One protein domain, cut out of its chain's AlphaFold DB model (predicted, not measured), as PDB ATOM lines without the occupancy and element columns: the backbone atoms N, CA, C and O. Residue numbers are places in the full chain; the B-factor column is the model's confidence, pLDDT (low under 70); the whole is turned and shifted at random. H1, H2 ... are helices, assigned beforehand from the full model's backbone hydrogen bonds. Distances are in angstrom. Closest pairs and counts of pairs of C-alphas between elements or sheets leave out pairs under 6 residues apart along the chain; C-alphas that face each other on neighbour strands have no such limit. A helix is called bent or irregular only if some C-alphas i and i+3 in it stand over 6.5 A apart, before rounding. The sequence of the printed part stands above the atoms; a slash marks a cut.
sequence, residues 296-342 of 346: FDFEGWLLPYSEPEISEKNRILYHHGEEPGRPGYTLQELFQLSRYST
ATOM      1  N   PHE A 296     -40.030  25.307 -10.110       88.19
ATOM      2  CA  PHE A 296     -40.180  24.920  -8.715       88.19
ATOM      3  C   PHE A 296     -38.889  24.301  -8.189       88.19
ATOM      4  O   PHE A 296     -38.127  23.687  -8.946       88.19
ATOM      5  N   ASP A 297     -38.648  24.458  -6.893       87.62
ATOM      6  CA  ASP A 297     -37.619  23.694  -6.194       87.62
ATOM      7  C   ASP A 297     -38.093  22.256  -5.886       87.62
ATOM      8  O   ASP A 297     -39.211  21.850  -6.217       87.62
ATOM      9  N   PHE A 298     -37.233  21.461  -5.244       81.56
ATOM     10  CA  PHE A 298     -37.573  20.088  -4.851       81.56
ATOM     11  C   PHE A 298     -38.615  19.996  -3.724       81.56
ATOM     12  O   PHE A 298     -39.208  18.933  -3.535       81.56
ATOM     13  N   GLU A 299     -38.842  21.073  -2.974       83.12
ATOM     14  CA  GLU A 299     -39.849  21.148  -1.911       83.12
ATOM     15  C   GLU A 299     -41.224  21.604  -2.445       83.12
ATOM     16  O   GLU A 299     -42.246  21.466  -1.764       83.12
ATOM     17  N   GLY A 300     -41.266  22.086  -3.690       82.88
ATOM     18  CA  GLY A 300     -42.462  22.585  -4.356       82.88
ATOM     19  C   GLY A 300     -42.675  24.089  -4.256       82.88
ATOM     20  O   GLY A 300     -43.763  24.557  -4.599       82.88
ATOM     21  N   TRP A 301     -41.691  24.850  -3.786       85.38
ATOM     22  CA  TRP A 301     -41.755  26.304  -3.766       85.38
ATOM     23  C   TRP A 301     -41.519  26.875  -5.157       85.38
ATOM     24  O   TRP A 301     -40.670  26.406  -5.913       85.38
ATOM     25  N   LEU A 302     -42.285  27.913  -5.487       88.31
ATOM     26  CA  LEU A 302     -42.133  28.655  -6.731       88.31
ATOM     27  C   LEU A 302     -40.861  29.507  -6.673       88.31
ATOM     28  O   LEU A 302     -40.696  30.310  -5.754       88.31
ATOM     29  N   LEU A 303     -40.001  29.364  -7.678       86.94
ATOM     30  CA  LEU A 303     -38.742  30.095  -7.770       86.94
ATOM     31  C   LEU A 303     -38.883  31.390  -8.583       86.94
ATOM     32  O   LEU A 303     -39.683  31.456  -9.527       86.94
ATOM     33  N   PRO A 304     -38.100  32.429  -8.243       84.50
ATOM     34  CA  PRO A 304     -38.037  33.654  -9.028       84.50
ATOM     35  C   PRO A 304     -37.419  33.401 -10.413       84.50
ATOM     36  O   PRO A 304     -36.662  32.459 -10.629       84.50
ATOM     37  N   TYR A 305     -37.727  34.284 -11.367       81.62
ATOM     38  CA  TYR A 305     -37.249  34.166 -12.752       81.62
ATOM     39  C   TYR A 305     -35.723  34.252 -12.882       81.62
ATOM     40  O   TYR A 305     -35.135  33.602 -13.744       81.62
ATOM     41  N   SER A 306     -35.095  35.095 -12.067       77.88
ATOM     42  CA  SER A 306     -33.653  35.297 -12.037       77.88
ATOM     43  C   SER A 306     -33.245  35.430 -10.581       77.88
ATOM     44  O   SER A 306     -33.831  36.226  -9.843       77.88
ATOM     45  N   GLU A 307     -32.260  34.634 -10.177       74.56
ATOM     46  CA  GLU A 307     -31.527  34.882  -8.948       74.56
ATOM     47  C   GLU A 307     -30.189  35.539  -9.287       74.56
ATOM     48  O   GLU A 307     -29.527  35.105 -10.230       74.56
ATOM     49  N   PRO A 308     -29.787  36.585  -8.548       69.00
ATOM     50  CA  PRO A 308     -28.562  37.318  -8.841       69.00
ATOM     51  C   PRO A 308     -27.297  36.498  -8.555       69.00
ATOM     52  O   PRO A 308     -26.265  36.759  -9.163       69.00
ATOM     53  N   GLU A 309     -27.366  35.510  -7.656       72.25
ATOM     54  CA  GLU A 309     -26.216  34.704  -7.248       72.25
ATOM     55  C   GLU A 309     -26.568  33.218  -7.134       72.25
ATOM     56  O   GLU A 309     -27.585  32.827  -6.559       72.25
ATOM     57  N   ILE A 310     -25.677  32.366  -7.645       76.81
ATOM     58  CA  ILE A 310     -25.797  30.911  -7.538       76.81
ATOM     59  C   ILE A 310     -25.244  30.487  -6.172       76.81
ATOM     60  O   ILE A 310     -24.047  30.246  -6.012       76.81
ATOM     61  N   SER A 311     -26.123  30.388  -5.175       78.88
ATOM     62  CA  SER A 311     -25.772  29.831  -3.862       78.88
ATOM     63  C   SER A 311     -25.505  28.320  -3.944       78.88
ATOM     64  O   SER A 311     -26.053  27.631  -4.803       78.88
ATOM     65  N   GLU A 312     -24.729  27.764  -3.008       78.12
ATOM     66  CA  GLU A 312     -24.481  26.314  -2.898       78.12
ATOM     67  C   GLU A 312     -25.777  25.495  -2.824       78.12
ATOM     68  O   GLU A 312     -25.868  24.419  -3.413       78.12
ATOM     69  N   LYS A 313     -26.804  26.033  -2.151       78.00
ATOM     70  CA  LYS A 313     -28.122  25.395  -2.038       78.00
ATOM     71  C   LYS A 313     -28.882  25.374  -3.360       78.00
ATOM     72  O   LYS A 313     -29.563  24.399  -3.643       78.00
ATOM     73  N   ASN A 314     -28.741  26.425  -4.167       77.94
ATOM     74  CA  ASN A 314     -29.484  26.585  -5.417       77.94
ATOM     75  C   ASN A 314     -28.720  26.011  -6.609       77.94
ATOM     76  O   ASN A 314     -29.338  25.704  -7.621       77.94
ATOM     77  N   ARG A 315     -27.407  25.772  -6.480       82.25
ATOM     78  CA  ARG A 315     -26.563  25.140  -7.506       82.25
ATOM     79  C   ARG A 315     -27.175  23.841  -8.035       82.25
ATOM     80  O   ARG A 315     -27.213  23.637  -9.242       82.25
ATOM     81  N   ILE A 316     -27.725  23.008  -7.148       82.44
ATOM     82  CA  ILE A 316     -28.371  21.738  -7.526       82.44
ATOM     83  C   ILE A 316     -29.569  21.923  -8.468       82.44
ATOM     84  O   ILE A 316     -29.878  21.027  -9.248       82.44
ATOM     85  N   LEU A 317     -30.222  23.084  -8.414       85.06
ATOM     86  CA  LEU A 317     -31.428  23.392  -9.175       85.06
ATOM     87  C   LEU A 317     -31.126  23.840 -10.612       85.06
ATOM     88  O   LEU A 317     -32.042  23.874 -11.423       85.06
ATOM     89  N   TYR A 318     -29.871  24.154 -10.949       82.62
ATOM     90  CA  TYR A 318     -29.466  24.562 -12.305       82.62
ATOM     91  C   TYR A 318     -29.044  23.385 -13.195       82.62
ATOM     92  O   TYR A 318     -28.835  23.550 -14.394       82.62
ATOM     93  N   HIS A 319     -28.884  22.183 -12.635       68.25
ATOM     94  CA  HIS A 319     -28.212  21.099 -13.353       68.25
ATOM     95  C   HIS A 319     -29.079  20.363 -14.382       68.25
ATOM     96  O   HIS A 319     -28.527  19.600 -15.174       68.25
ATOM     97  N   HIS A 320     -30.401  20.557 -14.408       62.81
ATOM     98  CA  HIS A 320     -31.286  19.651 -15.152       62.81
ATOM     99  C   HIS A 320     -32.596  20.292 -15.642       62.81
ATOM    100  O   HIS A 320     -33.680  19.771 -15.382       62.81
ATOM    101  N   GLY A 321     -32.496  21.377 -16.405       64.25
ATOM    102  CA  GLY A 321     -33.631  21.964 -17.117       64.25
ATOM    103  C   GLY A 321     -33.288  22.297 -18.566       64.25
ATOM    104  O   GLY A 321     -32.116  22.383 -18.928       64.25
ATOM    105  N   GLU A 322     -34.312  22.507 -19.391       71.44
ATOM    106  CA  GLU A 322     -34.165  23.046 -20.753       71.44
ATOM    107  C   GLU A 322     -33.562  24.472 -20.736       71.44
ATOM    108  O   GLU A 322     -32.986  24.917 -21.725       71.44
ATOM    109  N   GLU A 323     -33.625  25.170 -19.591       80.38
ATOM    110  CA  GLU A 323     -33.004  26.479 -19.366       80.38
ATOM    111  C   GLU A 323     -31.890  26.383 -18.298       80.38
ATOM    112  O   GLU A 323     -32.168  26.563 -17.111       80.38
ATOM    113  N   PRO A 324     -30.614  26.166 -18.676       76.62
ATOM    114  CA  PRO A 324     -29.511  26.011 -17.716       76.62
ATOM    115  C   PRO A 324     -29.228  27.276 -16.892       76.62
ATOM    116  O   PRO A 324     -28.584  27.203 -15.852       76.62
ATOM    117  N   GLY A 325     -29.698  28.441 -17.350       80.06
ATOM    118  CA  GLY A 325     -29.532  29.718 -16.657       80.06
ATOM    119  C   GLY A 325     -30.604  30.031 -15.610       80.06
ATOM    120  O   GLY A 325     -30.475  31.043 -14.925       80.06
ATOM    121  N   ARG A 326     -31.663  29.216 -15.465       85.19
ATOM    122  CA  ARG A 326     -32.719  29.436 -14.458       85.19
ATOM    123  C   ARG A 326     -32.753  28.280 -13.451       85.19
ATOM    124  O   ARG A 326     -32.724  27.128 -13.873       85.19
ATOM    125  N   PRO A 327     -32.864  28.551 -12.138       87.25
ATOM    126  CA  PRO A 327     -32.963  27.481 -11.160       87.25
ATOM    127  C   PRO A 327     -34.338  26.808 -11.217       87.25
ATOM    128  O   PRO A 327     -35.375  27.455 -11.387       87.25
ATOM    129  N   GLY A 328     -34.336  25.501 -10.992       87.88
ATOM    130  CA  GLY A 328     -35.510  24.687 -10.712       87.88
ATOM    131  C   GLY A 328     -36.044  23.943 -11.920       87.88
ATOM    132  O   GLY A 328     -35.526  24.041 -13.030       87.88
ATOM    133  N   TYR A 329     -37.127  23.213 -11.680       88.25
ATOM    134  CA  TYR A 329     -37.758  22.353 -12.673       88.25
ATOM    135  C   TYR A 329     -39.144  22.866 -13.029       88.25
ATOM    136  O   TYR A 329     -39.909  23.295 -12.159       88.25
ATOM    137  N   THR A 330     -39.500  22.785 -14.302       89.56
ATOM    138  CA  THR A 330     -40.884  22.975 -14.737       89.56
ATOM    139  C   THR A 330     -41.699  21.724 -14.400       89.56
ATOM    140  O   THR A 330     -41.162  20.625 -14.236       89.56
ATOM    141  N   LEU A 331     -43.027  21.850 -14.306       86.75
ATOM    142  CA  LEU A 331     -43.887  20.680 -14.066       86.75
ATOM    143  C   LEU A 331     -43.738  19.627 -15.174       86.75
ATOM    144  O   LEU A 331     -43.804  18.430 -14.901       86.75
ATOM    145  N   GLN A 332     -43.507  20.062 -16.413       87.38
ATOM    146  CA  GLN A 332     -43.274  19.169 -17.544       87.38
ATOM    147  C   GLN A 332     -41.968  18.383 -17.383       87.38
ATOM    148  O   GLN A 332     -41.977  17.162 -17.551       87.38
ATOM    149  N   GLU A 333     -40.875  19.056 -17.010       86.12
ATOM    150  CA  GLU A 333     -39.590  18.415 -16.701       86.12
ATOM    151  C   GLU A 333     -39.745  17.415 -15.543       86.12
ATOM    152  O   GLU A 333     -39.322  16.263 -15.651       86.12
ATOM    153  N   LEU A 334     -40.435  17.807 -14.468       83.50
ATOM    154  CA  LEU A 334     -40.661  16.952 -13.302       83.50
ATOM    155  C   LEU A 334     -41.491  15.704 -13.646       83.50
ATOM    156  O   LEU A 334     -41.149  14.590 -13.236       83.50
ATOM    157  N   PHE A 335     -42.554  15.852 -14.443       85.38
ATOM    158  CA  PHE A 335     -43.324  14.706 -14.928       85.38
ATOM    159  C   PHE A 335     -42.484  13.797 -15.817       85.38
ATOM    160  O   PHE A 335     -42.575  12.573 -15.696       85.38
ATOM    161  N   GLN A 336     -41.647  14.368 -16.677       84.06
ATOM    162  CA  GLN A 336     -40.762  13.596 -17.535       84.06
ATOM    163  C   GLN A 336     -39.760  12.777 -16.701       84.06
ATOM    164  O   GLN A 336     -39.645  11.565 -16.900       84.06
ATOM    165  N   LEU A 337     -39.120  13.393 -15.705       78.56
ATOM    166  CA  LEU A 337     -38.218  12.717 -14.764       78.56
ATOM    167  C   LEU A 337     -38.924  11.591 -13.995       78.56
ATOM    168  O   LEU A 337     -38.386  10.487 -13.879       78.56
ATOM    169  N   SER A 338     -40.159  11.831 -13.539       82.69
ATOM    170  CA  SER A 338     -40.948  10.822 -12.819       82.69
ATOM    171  C   SER A 338     -41.229   9.572 -13.662       82.69
ATOM    172  O   SER A 338     -41.265   8.460 -13.135       82.69
ATOM    173  N   ARG A 339     -41.375   9.730 -14.984       81.06
ATOM    174  CA  ARG A 339     -41.604   8.612 -15.910       81.06
ATOM    175  C   ARG A 339     -40.323   7.810 -16.136       81.06
ATOM    176  O   ARG A 339     -40.373   6.580 -16.122       81.06
ATOM    177  N   TYR A 340     -39.180   8.484 -16.270       69.50
ATOM    178  CA  TYR A 340     -37.889   7.832 -16.524       69.50
ATOM    179  C   TYR A 340     -37.413   6.923 -15.383       69.50
ATOM    180  O   TYR A 340     -36.751   5.920 -15.638       69.50
ATOM    181  N   SER A 341     -37.788   7.198 -14.129       60.34
ATOM    182  CA  SER A 341     -37.385   6.355 -12.991       60.34
ATOM    183  C   SER A 341     -37.957   4.929 -13.039       60.34
ATOM    184  O   SER A 341     -37.462   4.055 -12.328       60.34
ATOM    185  N   THR A 342     -38.993   4.669 -13.839       55.22
ATOM    186  CA  THR A 342     -39.697   3.375 -13.833       55.22
ATOM    187  C   THR A 342     -39.118   2.337 -14.801       55.22
ATOM    188  O   THR A 342     -39.525   1.179 -14.753       55.22
TER     189      THR A 342
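AT A GLANCE: This is residues 296 to 342 of the 346 residues of an uncharacterized protein of Callosobruchus maculatus (UniProt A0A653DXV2). There is little regular structure here: H2 makes one end of a rod, and loops with the short helix H1 among them make the other. The two helices are apart, and the long loop of residues 319 to 330 joins them through the middle. The printed part has 47 residues with two named helices, H1 then H2, and no named strand; its class is all helix, with 17 residues in helices. It is compact, with a radius of gyration of the C-alphas of 10.8 A, and spans 35 by 17 by 17 A.

IN THESE COORDINATES: H2, residues 331 to 340, runs 14.4 A from C-alpha 331 at (-43.887, 20.680, -14.066) to C-alpha 340 at (-37.889, 7.832, -16.524). H1, residues 312 to 318, begins at C-alpha 312 at (-24.481, 26.314, -2.898). H1 is irregular, but only just: C-alphas 313 and 316 are 6.6 A apart.

HOW THE PARTS SIT: H2 and H1 are apart, with no C-alpha of one within 8 A of the other. In H2 every O i to N i+4 pair is within hydrogen-bond range; in H1 0 of 3 are, beside 2 of 4 O i to N i+3 pairs.

THE WHOLE: The C-alphas farthest apart, of Pro 308 and Thr 342, are 36.1 A apart. The printed part has no cut, and the link from H1 to H2, 12 residues, is long. The pLDDT is under 70 at residues 308, 319 to 321 and 340 to 342.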